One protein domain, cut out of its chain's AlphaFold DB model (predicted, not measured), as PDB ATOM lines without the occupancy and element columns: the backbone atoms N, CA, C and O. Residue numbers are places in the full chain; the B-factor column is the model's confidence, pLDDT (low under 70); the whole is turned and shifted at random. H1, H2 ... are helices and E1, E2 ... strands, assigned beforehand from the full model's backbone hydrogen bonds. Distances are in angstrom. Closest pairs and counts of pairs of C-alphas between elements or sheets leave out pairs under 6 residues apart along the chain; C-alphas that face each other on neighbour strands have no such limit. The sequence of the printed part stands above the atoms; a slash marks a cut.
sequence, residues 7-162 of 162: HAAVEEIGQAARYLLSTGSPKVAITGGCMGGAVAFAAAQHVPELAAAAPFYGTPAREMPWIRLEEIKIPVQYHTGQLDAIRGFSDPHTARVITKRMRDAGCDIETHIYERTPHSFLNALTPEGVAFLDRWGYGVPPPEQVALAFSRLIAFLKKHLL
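AT A GLANCE: This is residues 7 to 162 of the 162 residues of the protein "DLH domain-containing protein" of Tetrabaena socialis (UniProt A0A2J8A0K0). A sheet of four parallel strands makes the middle layer of a three-layer build, with helices H2 and H3 running along one face and the long helix H6 along the other. H1 packs across H2 near the strands' first ends, while H4, at the strands' other ends, leads to H5, the element farthest from the middle. The printed part has 156 residues, with six named helices and four named strands in the order H1 E1 H2 E2 E3 H3 E4 H4 H5 H6; the sheet's order is E1 E2 E3 E4 and the class is mixed, helices and strands. The whole is compact, with a radius of gyration of the C-alphas of 15.1 A, and spans 40 by 33 by 28 A.

IN THESE COORDINATES: H1, residues 7 to 22, begins at C-alpha 7 (86.226, 24.914, 12.844) and is 22.7 A long. E1 is residues 28 to 33, H2 35 to 46, 16.7 A, and E2 50 to 56. E3 is residues 76 to 81, H3 92 to 104, 18.2 A, and E4 109 to 114. H4 is residues 121 to 125 and H5 127 to 135. H6, residues 143 to 161, is 26.7 A long and ends at C-alpha 161 (94.554, 0.872, 11.169).

HOW THE PARTS SIT: E1 and E2 are parallel at 13 degrees, with N 54 and O 30 2.8 A apart. E2 and E3 are parallel at 7 degrees, with N 77 and O 53 2.9 A apart. E3 and E4 are parallel at 17 degrees, with N 78 and O 110 2.8 A apart. E1, H2, E2 and E3, H3, E4 are strand-helix-strand units, parallel neighbour strands joined through a helix, with right-handed crossovers. H2 runs along the strands at a height over the sheet of 7.2 A; its closest C-alpha pair with E2 is Gly 37 and Pro 55, 4.3 A. H3, on the same face, runs along them at 9.4 A; Thr 99 and Ile 109 of E4 are the closest C-alphas, 6.6 A. H6, on the opposite face, lies over E2 and E3 at 9.3 A; its closest C-alpha pair with E3 is Phe 156 and Gln 77, 7.3 A. H1 is on the sheet and touches H2 with residues 9 to 14 alone, C-alphas 10 and 43 being closest at 5.4 A; they are only just about perpendicular, at 70.1 degrees. H4 only grazes the sheet and touches H6 at C-alphas 122 and 146, 5.8 A, and H5 at 123 and 129, 4.4 A. H5 is not on the sheet. Each O i to N i+4 pair is within hydrogen-bond range in H1, H2, H3, H5 and H6; H4 has 0 of 1, but 2 of 2 O i to N i+3 pairs.

THE WHOLE: The farthest C-alphas, Ser 22 and Gly 137, are 42.4 A apart. The printed part has no cut. The link from E2 to E3, residues 57 to 75, is long. Mean pLDDT of the printed part is 96.6; no printed residue is under 70.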
ATOM      1  N   HIS A   7      85.234  24.992  11.773       94.44
ATOM      2  CA  HIS A   7      86.226  24.914  12.844       94.44
ATOM      3  C   HIS A   7      85.690  24.050  13.979       94.44
ATOM      4  O   HIS A   7      86.369  23.104  14.382       94.44
ATOM      5  N   ALA A   8      84.452  24.311  14.408       96.25
ATOM      6  CA  ALA A   8      83.778  23.488  15.405       96.25
ATOM      7  C   ALA A   8      83.666  22.027  14.940       96.25
ATOM      8  O   ALA A   8      84.008  21.118  15.687       96.25
ATOM      9  N   ALA A   9      83.303  21.784  13.674       96.38
ATOM     10  CA  ALA A   9      83.220  20.426  13.131       96.38
ATOM     11  C   ALA A   9      84.563  19.671  13.193       96.38
ATOM     12  O   ALA A   9      84.601  18.495  13.548       96.38
ATOM     13  N   VAL A  10      85.680  20.331  12.860       97.31
ATOM     14  CA  VAL A  10      87.022  19.729  12.959       97.31
ATOM     15  C   VAL A  10      87.404  19.465  14.419       97.31
ATOM     16  O   VAL A  10      87.987  18.420  14.716       97.31
ATOM     17  N   GLU A  11      87.051  20.366  15.335       98.00
ATOM     18  CA  GLU A  11      87.277  20.176  16.769       98.00
ATOM     19  C   GLU A  11      86.487  18.979  17.321       98.00
ATOM     20  O   GLU A  11      87.065  18.114  17.984       98.00
ATOM     21  N   GLU A  12      85.197  18.883  16.997       98.31
ATOM     22  CA  GLU A  12      84.319  17.778  17.395       98.31
ATOM     23  C   GLU A  12      84.817  16.433  16.851       98.31
ATOM     24  O   GLU A  12      84.814  15.430  17.569       98.31
ATOM     25  N   ILE A  13      85.334  16.399  15.619       98.56
ATOM     26  CA  ILE A  13      85.991  15.207  15.065       98.56
ATOM     27  C   ILE A  13      87.210  14.813  15.903       98.56
ATOM     28  O   ILE A  13      87.404  13.627  16.177       98.56
ATOM     29  N   GLY A  14      88.018  15.779  16.344       98.62
ATOM     30  CA  GLY A  14      89.137  15.512  17.247       98.62
ATOM     31  C   GLY A  14      88.687  14.949  18.594       98.62
ATOM     32  O   GLY A  14      89.281  13.996  19.098       98.62
ATOM     33  N   GLN A  15      87.595  15.468  19.158       98.69
ATOM     34  CA  GLN A  15      87.001  14.927  20.384       98.69
ATOM     35  C   GLN A  15      86.506  13.486  20.181       98.69
ATOM     36  O   GLN A  15      86.792  12.619  21.009       98.69
ATOM     37  N   ALA A  16      85.843  13.197  19.058       98.62
ATOM     38  CA  ALA A  16      85.399  11.850  18.708       98.62
ATOM     39  C   ALA A  16      86.579  10.881  18.513       98.62
ATOM     40  O   ALA A  16      86.539   9.753  19.008       98.62
ATOM     41  N   ALA A  17      87.658  11.318  17.855       98.69
ATOM     42  CA  ALA A  17      88.865  10.512  17.685       98.69
ATOM     43  C   ALA A  17      89.525  10.187  19.035       98.69
ATOM     44  O   ALA A  17      89.819   9.022  19.308       98.69
ATOM     45  N   ARG A  18      89.677  11.179  19.925       98.69
ATOM     46  CA  ARG A  18      90.177  10.961  21.297       98.69
ATOM     47  C   ARG A  18      89.302   9.996  22.079       98.69
ATOM     48  O   ARG A  18      89.834   9.134  22.773       98.69
ATOM     49  N   TYR A  19      87.982  10.126  21.957       98.69
ATOM     50  CA  TYR A  19      87.048   9.217  22.605       98.69
ATOM     51  C   TYR A  19      87.298   7.773  22.154       98.69
ATOM     52  O   TYR A  19      87.585   6.928  22.999       98.69
ATOM     53  N   LEU A  20      87.317   7.514  20.840       98.38
ATOM     54  CA  LEU A  20      87.567   6.179  20.280       98.38
ATOM     55  C   LEU A  20      88.903   5.577  20.738       98.38
ATOM     56  O   LEU A  20      88.951   4.388  21.069       98.38
ATOM     57  N   LEU A  21      89.971   6.382  20.775       98.31
ATOM     58  CA  LEU A  21      91.280   5.964  21.288       98.31
ATOM     59  C   LEU A  21      91.202   5.610  22.782       98.31
ATOM     60  O   LEU A  21      91.666   4.549  23.196       98.31
ATOM     61  N   SER A  22      90.555   6.457  23.589       98.31
ATOM     62  CA  SER A  22      90.407   6.241  25.035       98.31
ATOM     63  C   SER A  22      89.561   5.011  25.387       98.31
ATOM     64  O   SER A  22      89.762   4.411  26.441       98.31
ATOM     65  N   THR A  23      88.651   4.597  24.499       97.81
ATOM     66  CA  THR A  23      87.786   3.421  24.678       97.81
ATOM     67  C   THR A  23      88.346   2.147  24.040       97.81
ATOM     68  O   THR A  23      87.636   1.146  23.959       97.81
ATOM     69  N   GLY A  24      89.605   2.161  23.588       96.25
ATOM     70  CA  GLY A  24      90.336   0.955  23.183       96.25
ATOM     71  C   GLY A  24      90.602   0.795  21.685       96.25
ATOM     72  O   GLY A  24      91.124  -0.245  21.287       96.25
ATOM     73  N   SER A  25      90.293   1.789  20.846       97.62
ATOM     74  CA  SER A  25      90.733   1.759  19.444       97.62
ATOM     75  C   SER A  25      92.245   2.016  19.376       97.62
ATOM     76  O   SER A  25      92.698   3.024  19.914       97.62
ATOM     77  N   PRO A  26      93.050   1.175  18.702       96.56
ATOM     78  CA  PRO A  26      94.497   1.391  18.618       96.56
ATOM     79  C   PRO A  26      94.869   2.571  17.708       96.56
ATOM     80  O   PRO A  26      95.893   3.217  17.908       96.56
ATOM     81  N   LYS A  27      94.042   2.835  16.691       98.38
ATOM     82  CA  LYS A  27      94.182   3.911  15.705       98.38
ATOM     83  C   LYS A  27      92.790   4.334  15.236       98.38
ATOM     84  O   LYS A  27      91.857   3.532  15.272       98.38
ATOM     85  N   VAL A  28      92.661   5.564  14.744       98.56
ATOM     86  CA  VAL A  28      91.408   6.108  14.193       98.56
ATOM     87  C   VAL A  28      91.665   6.647  12.790       98.56
ATOM     88  O   VAL A  28      92.693   7.266  12.544       98.56
ATOM     89  N   ALA A  29      90.739   6.427  11.858       98.56
ATOM     90  CA  ALA A  29      90.734   7.084  10.550       98.56
ATOM     91  C   ALA A  29      89.403   7.798  10.326       98.56
ATOM     92  O   ALA A  29      88.403   7.477  10.968       98.56
ATOM     93  N   ILE A  30      89.391   8.727   9.374       98.75
ATOM     94  CA  ILE A  30      88.183   9.442   8.960       98.75
ATOM     95  C   ILE A  30      87.806   9.123   7.512       98.75
ATOM     96  O   ILE A  30      88.659   9.009   6.636       98.75
ATOM     97  N   THR A  31      86.508   9.031   7.239       98.44
ATOM     98  CA  THR A  31      85.945   9.056   5.886       98.44
ATOM     99  C   THR A  31      84.675   9.904   5.893       98.44
ATOM    100  O   THR A  31      84.066  10.109   6.941       98.44
ATOM    101  N   GLY A  32      84.280  10.424   4.735       97.75
ATOM    102  CA  GLY A  32      83.072  11.224   4.587       97.75
ATOM    103  C   GLY A  32      82.788  11.517   3.120       97.75
ATOM    104  O   GLY A  32      83.715  11.626   2.319       97.75
ATOM    105  N   GLY A  33      81.506  11.629   2.771       97.19
ATOM    106  CA  GLY A  33      81.038  11.907   1.412       97.19
ATOM    107  C   GLY A  33      80.589  13.357   1.223       97.19
ATOM    108  O   GLY A  33      80.017  13.949   2.138       97.19
ATOM    109  N   CYS A  34      80.790  13.917   0.028       95.44
ATOM    110  CA  CYS A  34      80.362  15.272  -0.340       95.44
ATOM    111  C   CYS A  34      80.971  16.307   0.626       95.44
ATOM    112  O   CYS A  34      82.191  16.357   0.778       95.44
ATOM    113  N   MET A  35      80.159  17.096   1.334       95.50
ATOM    114  CA  MET A  35      80.636  17.995   2.393       95.50
ATOM    115  C   MET A  35      81.468  17.250   3.448       95.50
ATOM    116  O   MET A  35      82.493  17.762   3.886       95.50
ATOM    117  N   GLY A  36      81.093  16.016   3.798       97.19
ATOM    118  CA  GLY A  36      81.876  15.173   4.701       97.19
ATOM    119  C   GLY A  36      83.261  14.819   4.150       97.19
ATOM    120  O   GLY A  36      84.188  14.644   4.929       97.19
ATOM    121  N   GLY A  37      83.439  14.769   2.826       98.00
ATOM    122  CA  GLY A  37      84.752  14.589   2.196       98.00
ATOM    123  C   GLY A  37      85.636  15.827   2.357       98.00
ATOM    124  O   GLY A  37      86.803  15.721   2.732       98.00
ATOM    125  N   ALA A  38      85.061  17.017   2.179       97.31
ATOM    126  CA  ALA A  38      85.758  18.276   2.442       97.31
ATOM    127  C   ALA A  38      86.192  18.398   3.912       97.31
ATOM    128  O   ALA A  38      87.340  18.736   4.201       97.31
ATOM    129  N   VAL A  39      85.291  18.047   4.835       97.62
ATOM    130  CA  VAL A  39      85.571  18.021   6.275       97.62
ATOM    131  C   VAL A  39      86.610  16.947   6.623       97.62
ATOM    132  O   VAL A  39      87.497  17.214   7.428       97.62
ATOM    133  N   ALA A  40      86.582  15.773   5.982       98.50
ATOM    134  CA  ALA A  40      87.585  14.728   6.188       98.50
ATOM    135  C   ALA A  40      88.997  15.186   5.790       98.50
ATOM    136  O   ALA A  40      89.948  14.917   6.519       98.50
ATOM    137  N   PHE A  41      89.145  15.921   4.682       98.31
ATOM    138  CA  PHE A  41      90.423  16.547   4.320       98.31
ATOM    139  C   PHE A  41      90.892  17.570   5.359       98.31
ATOM    140  O   PHE A  41      92.071  17.603   5.701       98.31
ATOM    141  N   ALA A  42      89.983  18.401   5.866       97.75
ATOM    142  CA  ALA A  42      90.327  19.392   6.878       97.75
ATOM    143  C   ALA A  42      90.748  18.755   8.204       97.75
ATOM    144  O   ALA A  42      91.756  19.146   8.793       97.75
ATOM    145  N   ALA A  43      90.022  17.726   8.636       98.44
ATOM    146  CA  ALA A  43      90.383  16.943   9.802       98.44
ATOM    147  C   ALA A  43      91.733  16.237   9.610       98.44
ATOM    148  O   ALA A  43      92.546  16.242  10.525       98.44
ATOM    149  N   ALA A  44      92.025  15.716   8.413       98.50
ATOM    150  CA  ALA A  44      93.316  15.096   8.112       98.50
ATOM    151  C   ALA A  44      94.515  16.047   8.288       98.50
ATOM    152  O   ALA A  44      95.622  15.586   8.556       98.50
ATOM    153  N   GLN A  45      94.314  17.361   8.134       98.00
ATOM    154  CA  GLN A  45      95.357  18.357   8.392       98.00
ATOM    155  C   GLN A  45      95.463  18.721   9.879       98.00
ATOM    156  O   GLN A  45      96.567  18.922  10.379       98.00
ATOM    157  N   HIS A  46      94.332  18.850  10.576       97.94
ATOM    158  CA  HIS A  46      94.280  19.522  11.879       97.94
ATOM    159  C   HIS A  46      94.025  18.612  13.084       97.94
ATOM    160  O   HIS A  46      94.207  19.065  14.213       97.94
ATOM    161  N   VAL A  47      93.619  17.358  12.882       98.38
ATOM    162  CA  VAL A  47      93.336  16.408  13.966       98.38
ATOM    163  C   VAL A  47      94.506  15.424  14.091       98.38
ATOM    164  O   VAL A  47      94.582  14.473  13.309       98.38
ATOM    165  N   PRO A  48      95.427  15.623  15.055       97.81
ATOM    166  CA  PRO A  48      96.618  14.785  15.203       97.81
ATOM    167  C   PRO A  48      96.311  13.343  15.634       97.81
ATOM    168  O   PRO A  48      97.167  12.473  15.505       97.81
ATOM    169  N   GLU A  49      95.109  13.073  16.148       98.25
ATOM    170  CA  GLU A  49      94.666  11.735  16.554       98.25
ATOM    171  C   GLU A  49      94.332  10.806  15.373       98.25
ATOM    172  O   GLU A  49      94.182   9.595  15.564       98.25
ATOM    173  N   LEU A  50      94.191  11.343  14.158       98.75
ATOM    174  CA  LEU A  50      93.885  10.549  12.971       98.75
ATOM    175  C   LEU A  50      95.149   9.897  12.404       98.75
ATOM    176  O   LEU A  50      96.168  10.544  12.208       98.75
ATOM    177  N   ALA A  51      95.057   8.613  12.074       98.69
ATOM    178  CA  ALA A  51      96.122   7.835  11.451       98.69
ATOM    179  C   ALA A  51      96.010   7.774   9.918       98.69
ATOM    180  O   ALA A  51      96.997   7.481   9.250       98.69
ATOM    181  N   ALA A  52      94.818   8.003   9.357       98.81
ATOM    182  CA  ALA A  52      94.565   8.015   7.916       98.81
ATOM    183  C   ALA A  52      93.242   8.727   7.580       98.81
ATOM    184  O   ALA A  52      92.355   8.847   8.432       98.81
ATOM    185  N   ALA A  53      93.077   9.151   6.325       98.88
ATOM    186  CA  ALA A  53      91.831   9.737   5.830       98.88
ATOM    187  C   ALA A  53      91.423   9.174   4.461       98.88
ATOM    188  O   ALA A  53      92.250   9.024   3.568       98.88
ATOM    189  N   ALA A  54      90.132   8.913   4.263       98.81
ATOM    190  CA  ALA A  54      89.580   8.456   2.989       98.81
ATOM    191  C   ALA A  54      88.388   9.323   2.535       98.81
ATOM    192  O   ALA A  54      87.234   8.920   2.710       98.81
ATOM    193  N   PRO A  55      88.614  10.541   2.014       98.62
ATOM    194  CA  PRO A  55      87.537  11.425   1.574       98.62
ATOM    195  C   PRO A  55      86.853  10.928   0.291       98.62
ATOM    196  O   PRO A  55      87.507  10.425  -0.626       98.62
ATOM    197  N   PHE A  56      85.540  11.133   0.184       98.69
ATOM    198  CA  PHE A  56      84.735  10.769  -0.984       98.69
ATOM    199  C   PHE A  56      84.046  11.992  -1.600       98.69
ATOM    200  O   PHE A  56      83.301  12.702  -0.924       98.69
ATOM    201  N   TYR A  57      84.286  12.210  -2.898       97.81
ATOM    202  CA  TYR A  57      83.645  13.192  -3.785       97.81
ATOM    203  C   TYR A  57      83.400  14.543  -3.106       97.81
ATOM    204  O   TYR A  57      82.316  15.109  -3.157       97.81
ATOM    205  N   GLY A  58      84.435  15.064  -2.453       96.12
ATOM    206  CA  GLY A  58      84.446  16.403  -1.890       96.12
ATOM    207  C   GLY A  58      85.852  16.790  -1.469       96.12
ATOM    208  O   GLY A  58      86.597  15.969  -0.931       96.12
ATOM    209  N   THR A  59      86.214  18.033  -1.742       95.94
ATOM    210  CA  THR A  59      87.491  18.647  -1.366       95.94
ATOM    211  C   THR A  59      87.210  19.935  -0.599       95.94
ATOM    212  O   THR A  59      86.095  20.448  -0.701       95.94
ATOM    213  N   PRO A  60      88.171  20.489   0.162       92.88
ATOM    214  CA  PRO A  60      87.962  21.753   0.864       92.88
ATOM    215  C   PRO A  60      87.372  22.822  -0.061       92.88
ATOM    216  O   PRO A  60      87.910  23.089  -1.137       92.88
ATOM    217  N   ALA A  61      86.229  23.372   0.346       81.56
ATOM    218  CA  ALA A  61      85.480  24.358  -0.423       81.56
ATOM    219  C   ALA A  61      86.034  25.774  -0.199       81.56
ATOM    220  O   ALA A  61      86.932  25.991   0.619       81.56
ATOM    221  N   ARG A  62      85.475  26.769  -0.903       82.69
ATOM    222  CA  ARG A  62      85.887  28.180  -0.774       82.69
ATOM    223  C   ARG A  62      85.731  28.702   0.652       82.69
ATOM    224  O   ARG A  62      86.450  29.610   1.043       82.69
ATOM    225  N   GLU A  63      84.795  28.144   1.404       82.88
ATOM    226  CA  GLU A  63      84.537  28.458   2.801       82.88
ATOM    227  C   GLU A  63      85.627  27.949   3.741       82.88
ATOM    228  O   GLU A  63      85.574  28.329   4.896       82.88
ATOM    229  N   MET A  64      86.604  27.157   3.278       89.62
ATOM    230  CA  MET A  64      87.698  26.599   4.085       89.62
ATOM    231  C   MET A  64      89.095  27.109   3.655       89.62
ATOM    232  O   MET A  64      90.007  26.301   3.455       89.62
ATOM    233  N   PRO A  65      89.327  28.434   3.495       92.38
ATOM    234  CA  PRO A  65      90.587  28.981   2.986       92.38
ATOM    235  C   PRO A  65      91.785  28.795   3.925       92.38
ATOM    236  O   PRO A  65      92.897  29.152   3.545       92.38
ATOM    237  N   TRP A  66      91.598  28.275   5.140       94.00
ATOM    238  CA  TRP A  66      92.675  27.937   6.080       94.00
ATOM    239  C   TRP A  66      93.256  26.535   5.852       94.00
ATOM    240  O   TRP A  66      94.312  26.230   6.396       94.00
ATOM    241  N   ILE A  67      92.627  25.707   5.011       95.88
ATOM    242  CA  ILE A  67      93.124  24.363   4.706       95.88
ATOM    243  C   ILE A  67      94.261  24.440   3.681       95.88
ATOM    244  O   ILE A  67      94.166  25.116   2.652       95.88
ATOM    245  N   ARG A  68      95.360  23.747   3.972       96.69
ATOM    246  CA  ARG A  68      96.554  23.578   3.136       96.69
ATOM    247  C   ARG A  68      96.758  22.081   2.941       96.69
ATOM    248  O   ARG A  68      97.336  21.400   3.780       96.69
ATOM    249  N   LEU A  69      96.235  21.545   1.841       96.19
ATOM    250  CA  LEU A  69      96.257  20.095   1.593       96.19
ATOM    251  C   LEU A  69      97.687  19.531   1.534       96.19
ATOM    252  O   LEU A  69      97.928  18.406   1.948       96.19
ATOM    253  N   GLU A  70      98.632  20.335   1.061       96.69
ATOM    254  CA  GLU A  70     100.075  20.080   1.031       96.69
ATOM    255  C   GLU A  70     100.732  19.951   2.418       96.69
ATOM    256  O   GLU A  70     101.866  19.488   2.533       96.69
ATOM    257  N   GLU A  71     100.039  20.336   3.489       97.38
ATOM    258  CA  GLU A  71     100.533  20.197   4.859       97.38
ATOM    259  C   GLU A  71     100.056  18.910   5.540       97.38
ATOM    260  O   GLU A  71     100.563  18.582   6.612       97.38
ATOM    261  N   ILE A  72      99.144  18.145   4.925       98.38
ATOM    262  CA  ILE A  72      98.641  16.884   5.484       98.38
ATOM    263  C   ILE A  72      99.792  15.878   5.629       98.38
ATOM    264  O   ILE A  72     100.545  15.627   4.685       98.38
ATOM    265  N   LYS A  73      99.925  15.302   6.834       98.06
ATOM    266  CA  LYS A  73     101.021  14.386   7.209       98.06
ATOM    267  C   LYS A  73     100.613  12.920   7.326       98.06
ATOM    268  O   LYS A  73     101.474  12.075   7.546       98.06
ATOM    269  N   ILE A  74      99.325  12.620   7.177       98.69
ATOM    270  CA  ILE A  74      98.787  11.260   7.253       98.69
ATOM    271  C   ILE A  74      98.439  10.735   5.853       98.69
ATOM    272  O   ILE A  74      98.162  11.541   4.963       98.69
ATOM    273  N   PRO A  75      98.417   9.408   5.644       98.81
ATOM    274  CA  PRO A  75      97.974   8.811   4.390       98.81
ATOM    275  C   PRO A  75      96.548   9.221   4.017       98.81
ATOM    276  O   PRO A  75      95.642   9.198   4.858       98.81
ATOM    277  N   VAL A  76      96.342   9.543   2.737       98.88
ATOM    278  CA  VAL A  76      95.040   9.914   2.173       98.88
ATOM    279  C   VAL A  76      94.676   9.025   0.982       98.88
ATOM    280  O   VAL A  76      95.442   8.926   0.025       98.88
ATOM    281  N   GLN A  77      93.470   8.451   0.981       98.81
ATOM    282  CA  GLN A  77      92.879   7.806  -0.197       98.81
ATOM    283  C   GLN A  77      91.637   8.577  -0.654       98.81
ATOM    284  O   GLN A  77      90.561   8.477  -0.071       98.81
ATOM    285  N   TYR A  78      91.790   9.392  -1.697       98.81
ATOM    286  CA  TYR A  78      90.704  10.209  -2.231       98.81
ATOM    287  C   TYR A  78      89.925   9.478  -3.330       98.81
ATOM    288  O   TYR A  78      90.497   8.862  -4.230       98.81
ATOM    289  N   HIS A  79      88.601   9.585  -3.295       98.75
ATOM    290  CA  HIS A  79      87.699   8.899  -4.214       98.75
ATOM    291  C   HIS A  79      86.767   9.891  -4.902       98.75
ATOM    292  O   HIS A  79      86.069  10.632  -4.221       98.75
ATOM    293  N   THR A  80      86.677   9.886  -6.232       98.50
ATOM    294  CA  THR A  80      85.663  10.678  -6.952       98.50
ATOM    295  C   THR A  80      85.148   9.988  -8.218       98.50
ATOM    296  O   THR A  80      85.745   9.031  -8.700       98.50
ATOM    297  N   GLY A  81      84.020  10.449  -8.756       98.31
ATOM    298  CA  GLY A  81      83.411   9.926  -9.977       98.31
ATOM    299  C   GLY A  81      83.851  10.681 -11.237       98.31
ATOM    300  O   GLY A  81      84.032  11.894 -11.223       98.31
ATOM    301  N   GLN A  82      84.006   9.977 -12.360       98.50
ATOM    302  CA  GLN A  82      84.357  10.570 -13.657       98.50
ATOM    303  C   GLN A  82      83.282  11.532 -14.189       98.50
ATOM    304  O   GLN A  82      83.614  12.463 -14.920       98.50
ATOM    305  N   LEU A  83      82.013  11.301 -13.849       97.56
ATOM    306  CA  LEU A  83      80.877  12.125 -14.272       97.56
ATOM    307  C   LEU A  83      80.493  13.178 -13.225       97.56
ATOM    308  O   LEU A  83      79.479  13.854 -13.377       97.56
ATOM    309  N   ASP A  84      81.278  13.319 -12.155       97.31
ATOM    310  CA  ASP A  84      81.053  14.351 -11.155       97.31
ATOM    311  C   ASP A  84      81.296  15.742 -11.764       97.31
ATOM    312  O   ASP A  84      82.400  16.071 -12.209       97.31
ATOM    313  N   ALA A  85      80.236  16.548 -11.828       95.31
ATOM    314  CA  ALA A  85      80.232  17.831 -12.520       95.31
ATOM    315  C   ALA A  85      80.477  19.036 -11.594       95.31
ATOM    316  O   ALA A  85      80.492  20.172 -12.079       95.31
ATOM    317  N   ILE A  86      80.669  18.834 -10.282       95.00
ATOM    318  CA  ILE A  86      80.799  19.944  -9.327       95.00
ATOM    319  C   ILE A  86      82.220  20.520  -9.388       95.00
ATOM    320  O   ILE A  86      83.153  20.067  -8.714       95.00
ATOM    321  N   ARG A  87      82.380  21.530 -10.249       95.38
ATOM    322  CA  ARG A  87      83.658  22.191 -10.534       95.38
ATOM    323  C   ARG A  87      84.277  22.819  -9.291       95.38
ATOM    324  O   ARG A  87      83.605  23.532  -8.551       95.38
ATOM    325  N   GLY A  88      85.575  22.598  -9.108       94.69
ATOM    326  CA  GLY A  88      86.331  23.149  -7.981       94.69
ATOM    327  C   GLY A  88      86.079  22.439  -6.650       94.69
ATOM    328  O   GLY A  88      86.540  22.926  -5.622       94.69
ATOM    329  N   PHE A  89      85.354  21.314  -6.655       96.00
ATOM    330  CA  PHE A  89      84.973  20.596  -5.439       96.00
ATOM    331  C   PHE A  89      85.125  19.076  -5.545       96.00
ATOM    332  O   PHE A  89      85.765  18.451  -4.709       96.00
ATOM    333  N   SER A  90      84.528  18.450  -6.555       96.75
ATOM    334  CA  SER A  90      84.572  16.986  -6.693       96.75
ATOM    335  C   SER A  90      84.791  16.517  -8.122       96.75
ATOM    336  O   SER A  90      85.003  15.328  -8.349       96.75
ATOM    337  N   ASP A  91      84.835  17.435  -9.087       97.56
ATOM    338  CA  ASP A  91      85.065  17.076 -10.477       97.56
ATOM    339  C   ASP A  91      86.476  16.482 -10.727       97.56
ATOM    340  O   ASP A  91      87.449  16.829 -10.043       97.56
ATOM    341  N   PRO A  92      86.645  15.628 -11.757       98.19
ATOM    342  CA  PRO A  92      87.917  14.958 -12.032       98.19
ATOM    343  C   PRO A  92      89.105  15.881 -12.312       98.19
ATOM    344  O   PRO A  92      90.250  15.442 -12.192       98.19
ATOM    345  N   HIS A  93      88.885  17.120 -12.765       98.12
ATOM    346  CA  HIS A  93      89.989  18.063 -12.947       98.12
ATOM    347  C   HIS A  93      90.518  18.520 -11.585       98.12
ATOM    348  O   HIS A  93      91.713  18.378 -11.328       98.12
ATOM    349  N   THR A  94      89.626  18.961 -10.695       97.06
ATOM    350  CA  THR A  94      89.968  19.353  -9.319       97.06
ATOM    351  C   THR A  94      90.682  18.230  -8.577       97.06
ATOM    352  O   THR A  94      91.742  18.463  -7.994       97.06
ATOM    353  N   ALA A  95      90.170  16.999  -8.683       97.94
ATOM    354  CA  ALA A  95      90.804  15.824  -8.098       97.94
ATOM    355  C   ALA A  95      92.268  15.686  -8.533       97.94
ATOM    356  O   ALA A  95      93.160  15.644  -7.693       97.94
ATOM    357  N   ARG A  96      92.534  15.704  -9.847       98.50
ATOM    358  CA  ARG A  96      93.899  15.577 -10.385       98.50
ATOM    359  C   ARG A  96      94.817  16.719  -9.952       98.50
ATOM    360  O   ARG A  96      95.981  16.463  -9.653       98.50
ATOM    361  N   VAL A  97      94.312  17.954  -9.919       97.50
ATOM    362  CA  VAL A  97      95.082  19.130  -9.481       97.50
ATOM    363  C   VAL A  97      95.513  18.977  -8.024       97.50
ATOM    364  O   VAL A  97      96.692  19.149  -7.717       97.50
ATOM    365  N   ILE A  98      94.590  18.596  -7.141       96.38
ATOM    366  CA  ILE A  98      94.874  18.382  -5.718       96.38
ATOM    367  C   ILE A  98      95.841  17.217  -5.517       96.38
ATOM    368  O   ILE A  98      96.839  17.384  -4.817       96.38
ATOM    369  N   THR A  99      95.602  16.072  -6.168       98.19
ATOM    370  CA  THR A  99      96.499  14.910  -6.089       98.19
ATOM    371  C   THR A  99      97.914  15.288  -6.500       98.19
ATOM    372  O   THR A  99      98.867  14.932  -5.811       98.19
ATOM    373  N   LYS A 100      98.069  16.026  -7.608       98.31
ATOM    374  CA  LYS A 100      99.384  16.477  -8.064       98.31
ATOM    375  C   LYS A 100     100.028  17.410  -7.039       98.31
ATOM    376  O   LYS A 100     101.161  17.159  -6.648       98.31
ATOM    377  N   ARG A 101      99.305  18.434  -6.570       97.44
ATOM    378  CA  ARG A 101      99.816  19.407  -5.590       97.44
ATOM    379  C   ARG A 101     100.309  18.728  -4.312       97.44
ATOM    380  O   ARG A 101     101.400  19.025  -3.846       97.44
ATOM    381  N   MET A 102      99.523  17.801  -3.769       98.44
ATOM    382  CA  MET A 102      99.885  17.047  -2.567       98.44
ATOM    383  C   MET A 102     101.103  16.144  -2.802       98.44
ATOM    384  O   MET A 102     102.005  16.114  -1.971       98.44
ATOM    385  N   ARG A 103     101.181  15.454  -3.948       98.44
ATOM    386  CA  ARG A 103     102.351  14.626  -4.294       98.44
ATOM    387  C   ARG A 103     103.621  15.447  -4.481       98.44
ATOM    388  O   ARG A 103     104.663  15.040  -3.984       98.44
ATOM    389  N   ASP A 104     103.537  16.594  -5.155       98.44
ATOM    390  CA  ASP A 104     104.676  17.501  -5.337       98.44
ATOM    391  C   ASP A 104     105.213  18.008  -3.978       98.44
ATOM    392  O   ASP A 104     106.407  18.262  -3.844       98.44
ATOM    393  N   ALA A 105     104.346  18.110  -2.962       98.25
ATOM    394  CA  ALA A 105     104.702  18.463  -1.586       98.25
ATOM    395  C   ALA A 105     105.168  17.270  -0.721       98.25
ATOM    396  O   ALA A 105     105.498  17.449   0.451       98.25
ATOM    397  N   GLY A 106     105.202  16.054  -1.277       98.31
ATOM    398  CA  GLY A 106     105.631  14.841  -0.578       98.31
ATOM    399  C   GLY A 106     104.566  14.176   0.301       98.31
ATOM    400  O   GLY A 106     104.910  13.308   1.102       98.31
ATOM    401  N   CYS A 107     103.287  14.549   0.181       98.44
ATOM    402  CA  CYS A 107     102.199  13.882   0.901       98.44
ATOM    403  C   CYS A 107     101.934  12.467   0.352       98.44
ATOM    404  O   CYS A 107     101.975  12.238  -0.862       98.44
ATOM    405  N   ASP A 108     101.556  11.541   1.236       98.44
ATOM    406  CA  ASP A 108     101.069  10.207   0.863       98.44
ATOM    407  C   ASP A 108      99.596  10.292   0.430       98.44
ATOM    408  O   ASP A 108      98.685  10.270   1.258       98.44
ATOM    409  N   ILE A 109      99.368  10.461  -0.878       98.62
ATOM    410  CA  ILE A 109      98.025  10.477  -1.464       98.62
ATOM    411  C   ILE A 109      97.860   9.494  -2.629       98.62
ATOM    412  O   ILE A 109      98.521   9.555  -3.682       98.62
ATOM    413  N   GLU A 110      96.852   8.644  -2.477       98.50
ATOM    414  CA  GLU A 110      96.254   7.838  -3.528       98.50
ATOM    415  C   GLU A 110      94.928   8.474  -3.966       98.50
ATOM    416  O   GLU A 110      94.174   9.014  -3.159       98.50
ATOM    417  N   THR A 111      94.633   8.476  -5.266       98.69
ATOM    418  CA  THR A 111      93.375   9.033  -5.780       98.69
ATOM    419  C   THR A 111      92.777   8.121  -6.831       98.69
ATOM    420  O   THR A 111      93.458   7.716  -7.772       98.69
ATOM    421  N   HIS A 112      91.484   7.841  -6.690       98.81
ATOM    422  CA  HIS A 112      90.718   7.005  -7.600       98.81
ATOM    423  C   HIS A 112      89.587   7.806  -8.237       98.81
ATOM    424  O   HIS A 112      88.745   8.364  -7.533       98.81
ATOM    425  N   ILE A 113      89.561   7.824  -9.571       98.69
ATOM    426  CA  ILE A 113      88.464   8.380 -10.362       98.69
ATOM    427  C   ILE A 113      87.714   7.205 -10.996       98.69
ATOM    428  O   ILE A 113      88.301   6.468 -11.786       98.69
ATOM    429  N   TYR A 114      86.449   7.015 -10.629       98.62
ATOM    430  CA  TYR A 114      85.641   5.866 -11.044       98.62
ATOM    431  C   TYR A 114      84.889   6.149 -12.345       98.62
ATOM    432  O   TYR A 114      84.236   7.184 -12.484       98.62
ATOM    433  N   GLU A 115      84.974   5.235 -13.309       98.19
ATOM    434  CA  GLU A 115      84.377   5.426 -14.632       98.19
ATOM    435  C   GLU A 115      82.852   5.474 -14.565       98.19
ATOM    436  O   GLU A 115      82.231   4.781 -13.756       98.19
ATOM    437  N   ARG A 116      82.240   6.314 -15.412       97.19
ATOM    438  CA  ARG A 116      80.773   6.458 -15.535       97.19
ATOM    439  C   ARG A 116      80.040   6.709 -14.207       97.19
ATOM    440  O   ARG A 116      78.846   6.461 -14.092       97.19
ATOM    441  N   THR A 117      80.760   7.192 -13.204       98.06
ATOM    442  CA  THR A 117      80.272   7.321 -11.836       98.06
ATOM    443  C   THR A 117      79.984   8.795 -11.532       98.06
ATOM    444  O   THR A 117      80.863   9.624 -11.786       98.06
ATOM    445  N   PRO A 118      78.787   9.147 -11.029       97.12
ATOM    446  CA  PRO A 118      78.414  10.525 -10.735       97.12
ATOM    447  C   PRO A 118      78.833  10.956  -9.324       97.12
ATOM    448  O   PRO A 118      79.442  10.199  -8.565       97.12
ATOM    449  N   HIS A 119      78.475  12.186  -8.960       97.31
ATOM    450  CA  HIS A 119      78.579  12.660  -7.585       97.31
ATOM    451  C   HIS A 119      77.768  11.771  -6.625       97.31
ATOM    452  O   HIS A 119      76.725  11.232  -6.993       97.31
ATOM    453  N   SER A 120      78.216  11.645  -5.371       96.88
ATOM    454  CA  SER A 120      77.509  10.888  -4.321       96.88
ATOM    455  C   SER A 120      77.325   9.383  -4.574       96.88
ATOM    456  O   SER A 120      76.534   8.730  -3.896       96.88
ATOM    457  N   PHE A 121      78.085   8.801  -5.503       97.56
ATOM    458  CA  PHE A 121      77.891   7.424  -5.956       97.56
ATOM    459  C   PHE A 121      77.963   6.339  -4.875       97.56
ATOM    460  O   PHE A 121      77.355   5.286  -5.045       97.56
ATOM    461  N   LEU A 122      78.686   6.559  -3.770       97.12
ATOM    462  CA  LEU A 122      78.802   5.559  -2.703       97.12
ATOM    463  C   LEU A 122      77.458   5.326  -1.987       97.12
ATOM    464  O   LEU A 122      77.251   4.267  -1.406       97.12
ATOM    465  N   ASN A 123      76.502   6.257  -2.101       96.44
ATOM    466  CA  ASN A 123      75.137   6.059  -1.609       96.44
ATOM    467  C   ASN A 123      74.441   4.865  -2.281       96.44
ATOM    468  O   ASN A 123      73.579   4.244  -1.672       96.44
ATOM    469  N   ALA A 124      74.848   4.469  -3.491       96.56
ATOM    470  CA  ALA A 124      74.299   3.294  -4.167       96.56
ATOM    471  C   ALA A 124      74.653   1.948  -3.491       96.56
ATOM    472  O   ALA A 124      74.279   0.897  -4.007       96.56
ATOM    473  N   LEU A 125      75.348   1.957  -2.344       93.94
ATOM    474  CA  LEU A 125      75.500   0.785  -1.474       93.94
ATOM    475  C   LEU A 125      74.171   0.311  -0.869       93.94
ATOM    476  O   LEU A 125      74.079  -0.851  -0.476       93.94
ATOM    477  N   THR A 126      73.157   1.180  -0.781       93.62
ATOM    478  CA  THR A 126      71.826   0.805  -0.286       93.62
ATOM    479  C   THR A 126      70.724   1.156  -1.291       93.62
ATOM    480  O   THR A 126      70.873   2.109  -2.064       93.62
ATOM    481  N   PRO A 127      69.589   0.428  -1.285       93.12
ATOM    482  CA  PRO A 127      68.435   0.760  -2.123       93.12
ATOM    483  C   PRO A 127      67.922   2.192  -1.910       93.12
ATOM    484  O   PRO A 127      67.574   2.881  -2.869       93.12
ATOM    485  N   GLU A 128      67.925   2.677  -0.666       94.44
ATOM    486  CA  GLU A 128      67.499   4.037  -0.319       94.44
ATOM    487  C   GLU A 128      68.428   5.083  -0.935       94.44
ATOM    488  O   GLU A 128      67.970   6.117  -1.426       94.44
ATOM    489  N   GLY A 129      69.734   4.816  -0.945       93.62
ATOM    490  CA  GLY A 129      70.702   5.706  -1.562       93.62
ATOM    491  C   GLY A 129      70.620   5.707  -3.089       93.62
ATOM    492  O   GLY A 129      70.787   6.764  -3.692       93.62
ATOM    493  N   VAL A 130      70.255   4.589  -3.728       93.12
ATOM    494  CA  VAL A 130      69.912   4.581  -5.166       93.12
ATOM    495  C   VAL A 130      68.699   5.478  -5.437       93.12
ATOM    496  O   VAL A 130      68.751   6.317  -6.336       93.12
ATOM    497  N   ALA A 131      67.641   5.370  -4.627       92.88
ATOM    498  CA  ALA A 131      66.461   6.230  -4.756       92.88
ATOM    499  C   ALA A 131      66.784   7.718  -4.519       92.88
ATOM    500  O   ALA A 131      66.199   8.598  -5.152       92.88
ATOM    501  N   PHE A 132      67.734   8.018  -3.627       92.56
ATOM    502  CA  PHE A 132      68.261   9.372  -3.447       92.56
ATOM    503  C   PHE A 132      68.962   9.877  -4.716       92.56
ATOM    504  O   PHE A 132      68.677  10.987  -5.160       92.56
ATOM    505  N   LEU A 133      69.855   9.083  -5.312       93.19
ATOM    506  CA  LEU A 133      70.596   9.483  -6.515       93.19
ATOM    507  C   LEU A 133      69.670   9.771  -7.703       93.19
ATOM    508  O   LEU A 133      69.901  10.737  -8.432       93.19
ATOM    509  N   ASP A 134      68.617   8.967  -7.857       90.19
ATOM    510  CA  ASP A 134      67.573   9.171  -8.863       90.19
ATOM    511  C   ASP A 134      66.800  10.475  -8.615       90.19
ATOM    512  O   ASP A 134      66.738  11.340  -9.490       90.19
ATOM    513  N   ARG A 135      66.324  10.693  -7.379       92.06
ATOM    514  CA  ARG A 135      65.605  11.920  -6.984       92.06
ATOM    515  C   ARG A 135      66.401  13.195  -7.263       92.06
ATOM    516  O   ARG A 135      65.816  14.210  -7.628       92.06
ATOM    517  N   TRP A 136      67.712  13.157  -7.043       88.56
ATOM    518  CA  TRP A 136      68.605  14.303  -7.239       88.56
ATOM    519  C   TRP A 136      69.177  14.402  -8.657       88.56
ATOM    520  O   TRP A 136      69.937  15.326  -8.940       88.56
ATOM    521  N   GLY A 137      68.819  13.481  -9.557       90.94
ATOM    522  CA  GLY A 137      69.252  13.514 -10.951       90.94
ATOM    523  C   GLY A 137      70.758  13.317 -11.144       90.94
ATOM    524  O   GLY A 137      71.290  13.690 -12.188       90.94
ATOM    525  N   TYR A 138      71.463  12.740 -10.164       88.62
ATOM    526  CA  TYR A 138      72.888  12.421 -10.304       88.62
ATOM    527  C   TYR A 138      73.118  11.216 -11.220       88.62
ATOM    528  O   TYR A 138      74.175  11.103 -11.834       88.62
ATOM    529  N   GLY A 139      72.114  10.350 -11.362       88.25
ATOM    530  CA  GLY A 139      72.193   9.130 -12.156       88.25
ATOM    531  C   GLY A 139      72.664   7.925 -11.342       88.25
ATOM    532  O   GLY A 139      73.118   8.042 -10.202       88.25
ATOM    533  N   VAL A 140      72.528   6.741 -11.937       89.38
ATOM    534  CA  VAL A 140      72.848   5.468 -11.281       89.38
ATOM    535  C   VAL A 140      74.295   5.074 -11.607       89.38
ATOM    536  O   VAL A 140      74.612   4.891 -12.786       89.38
ATOM    537  N   PRO A 141      75.189   4.947 -10.607       95.50
ATOM    538  CA  PRO A 141      76.552   4.485 -10.841       95.50
ATOM    539  C   PRO A 141      76.578   3.012 -11.264       95.50
ATOM    540  O   PRO A 141      75.713   2.239 -10.847       95.50
ATOM    541  N   PRO A 142      77.606   2.579 -12.014       96.81
ATOM    542  CA  PRO A 142      77.833   1.160 -12.236       96.81
ATOM    543  C   PRO A 142      78.110   0.449 -10.895       96.81
ATOM    544  O   PRO A 142      79.009   0.879 -10.158       96.81
ATOM    545  N   PRO A 143      77.368  -0.614 -10.540       95.94
ATOM    546  CA  PRO A 143      77.481  -1.266  -9.234       95.94
ATOM    547  C   PRO A 143      78.882  -1.836  -8.971       95.94
ATOM    548  O   PRO A 143      79.353  -1.825  -7.835       95.94
ATOM    549  N   GLU A 144      79.597  -2.261 -10.013       97.62
ATOM    550  CA  GLU A 144      80.981  -2.723  -9.917       97.62
ATOM    551  C   GLU A 144      81.949  -1.612  -9.487       97.62
ATOM    552  O   GLU A 144      82.898  -1.880  -8.752       97.62
ATOM    553  N   GLN A 145      81.694  -0.358  -9.875       98.31
ATOM    554  CA  GLN A 145      82.514   0.785  -9.464       98.31
ATOM    555  C   GLN A 145      82.248   1.154  -8.001       98.31
ATOM    556  O   GLN A 145      83.186   1.458  -7.262       98.31
ATOM    557  N   VAL A 146      80.991   1.060  -7.556       98.06
ATOM    558  CA  VAL A 146      80.605   1.260  -6.147       98.06
ATOM    559  C   VAL A 146      81.264   0.199  -5.262       98.06
ATOM    560  O   VAL A 146      81.915   0.535  -4.271       98.06
ATOM    561  N   ALA A 147      81.165  -1.075  -5.655       97.94
ATOM    562  CA  ALA A 147      81.794  -2.188  -4.949       97.94
ATOM    563  C   ALA A 147      83.323  -2.055  -4.921       97.94
ATOM    564  O   ALA A 147      83.945  -2.239  -3.873       97.94
ATOM    565  N   LEU A 148      83.937  -1.674  -6.047       98.62
ATOM    566  CA  LEU A 148      85.374  -1.423  -6.125       98.62
ATOM    567  C   LEU A 148      85.793  -0.302  -5.170       98.62
ATOM    568  O   LEU A 148      86.769  -0.462  -4.437       98.62
ATOM    569  N   ALA A 149      85.054   0.806  -5.135       98.62
ATOM    570  CA  ALA A 149      85.364   1.919  -4.251       98.62
ATOM    571  C   ALA A 149      85.288   1.542  -2.775       98.62
ATOM    572  O   ALA A 149      86.206   1.850  -2.014       98.62
ATOM    573  N   PHE A 150      84.243   0.811  -2.391       98.38
ATOM    574  CA  PHE A 150      84.109   0.305  -1.032       98.38
ATOM    575  C   PHE A 150      85.229  -0.685  -0.683       98.38
ATOM    576  O   PHE A 150      85.826  -0.595   0.386       98.38
ATOM    577  N   SER A 151      85.593  -1.584  -1.603       98.50
ATOM    578  CA  SER A 151      86.689  -2.535  -1.376       98.50
ATOM    579  C   SER A 151      88.040  -1.842  -1.158       98.50
ATOM    580  O   SER A 151      88.797  -2.248  -0.274       98.50
ATOM    581  N   ARG A 152      88.321  -0.762  -1.904       98.69
ATOM    582  CA  ARG A 152      89.534   0.057  -1.752       98.69
ATOM    583  C   ARG A 152      89.568   0.761  -0.403       98.69
ATOM    584  O   ARG A 152      90.579   0.641   0.282       98.69
ATOM    585  N   LEU A 153      88.449   1.360   0.018       98.50
ATOM    586  CA  LEU A 153      88.308   1.938   1.356       98.50
ATOM    587  C   LEU A 153      88.639   0.903   2.437       98.50
ATOM    588  O   LEU A 153      89.474   1.155   3.299       98.50
ATOM    589  N   ILE A 154      88.034  -0.286   2.385       98.31
ATOM    590  CA  ILE A 154      88.291  -1.334   3.382       98.31
ATOM    591  C   ILE A 154      89.756  -1.790   3.356       98.31
ATOM    592  O   ILE A 154      90.355  -1.975   4.416       98.31
ATOM    593  N   ALA A 155      90.354  -1.964   2.176       98.62
ATOM    594  CA  ALA A 155      91.762  -2.339   2.049       98.62
ATOM    595  C   ALA A 155      92.699  -1.262   2.622       98.62
ATOM    596  O   ALA A 155      93.642  -1.585   3.345       98.62
ATOM    597  N   PHE A 156      92.406   0.009   2.354       98.69
ATOM    598  CA  PHE A 156      93.125   1.156   2.896       98.69
ATOM    599  C   PHE A 156      93.030   1.215   4.423       98.69
ATOM    600  O   PHE A 156      94.052   1.282   5.104       98.69
ATOM    601  N   LEU A 157      91.823   1.086   4.981       98.06
ATOM    602  CA  LEU A 157      91.628   1.062   6.431       98.06
ATOM    603  C   LEU A 157      92.375  -0.108   7.080       98.06
ATOM    604  O   LEU A 157      93.063   0.099   8.073       98.06
ATOM    605  N   LYS A 158      92.330  -1.312   6.495       97.75
ATOM    606  CA  LYS A 158      93.110  -2.460   6.989       97.75
ATOM    607  C   LYS A 158      94.612  -2.187   6.983       97.75
ATOM    608  O   LYS A 158      95.283  -2.534   7.943       97.75
ATOM    609  N   LYS A 159      95.137  -1.567   5.924       97.94
ATOM    610  CA  LYS A 159      96.567  -1.248   5.801       97.94
ATOM    611  C   LYS A 159      97.041  -0.254   6.866       97.94
ATOM    612  O   LYS A 159      98.175  -0.359   7.318       97.94
ATOM    613  N   HIS A 160      96.210   0.726   7.221       98.00
ATOM    614  CA  HIS A 160      96.639   1.845   8.061       98.00
ATOM    615  C   HIS A 160      96.185   1.745   9.524       98.00
ATOM    616  O   HIS A 160      96.854   2.306  10.395       98.00
ATOM    617  N   LEU A 161      95.103   1.014   9.816       95.50
ATOM    618  CA  LEU A 161      94.554   0.872  11.169       95.50
ATOM    619  C   LEU A 161      94.954  -0.413  11.896       95.50
ATOM    620  O   LEU A 161      94.874  -0.437  13.124       95.50
ATOM    621  N   LEU A 162      95.376  -1.449  11.168       84.81
ATOM    622  CA  LEU A 162      95.893  -2.688  11.757       84.81
ATOM    623  C   LEU A 162      97.420  -2.641  11.939       84.81
ATOM    624  O   LEU A 162      98.045  -1.604  11.586       84.81
TER     625      LEU A 162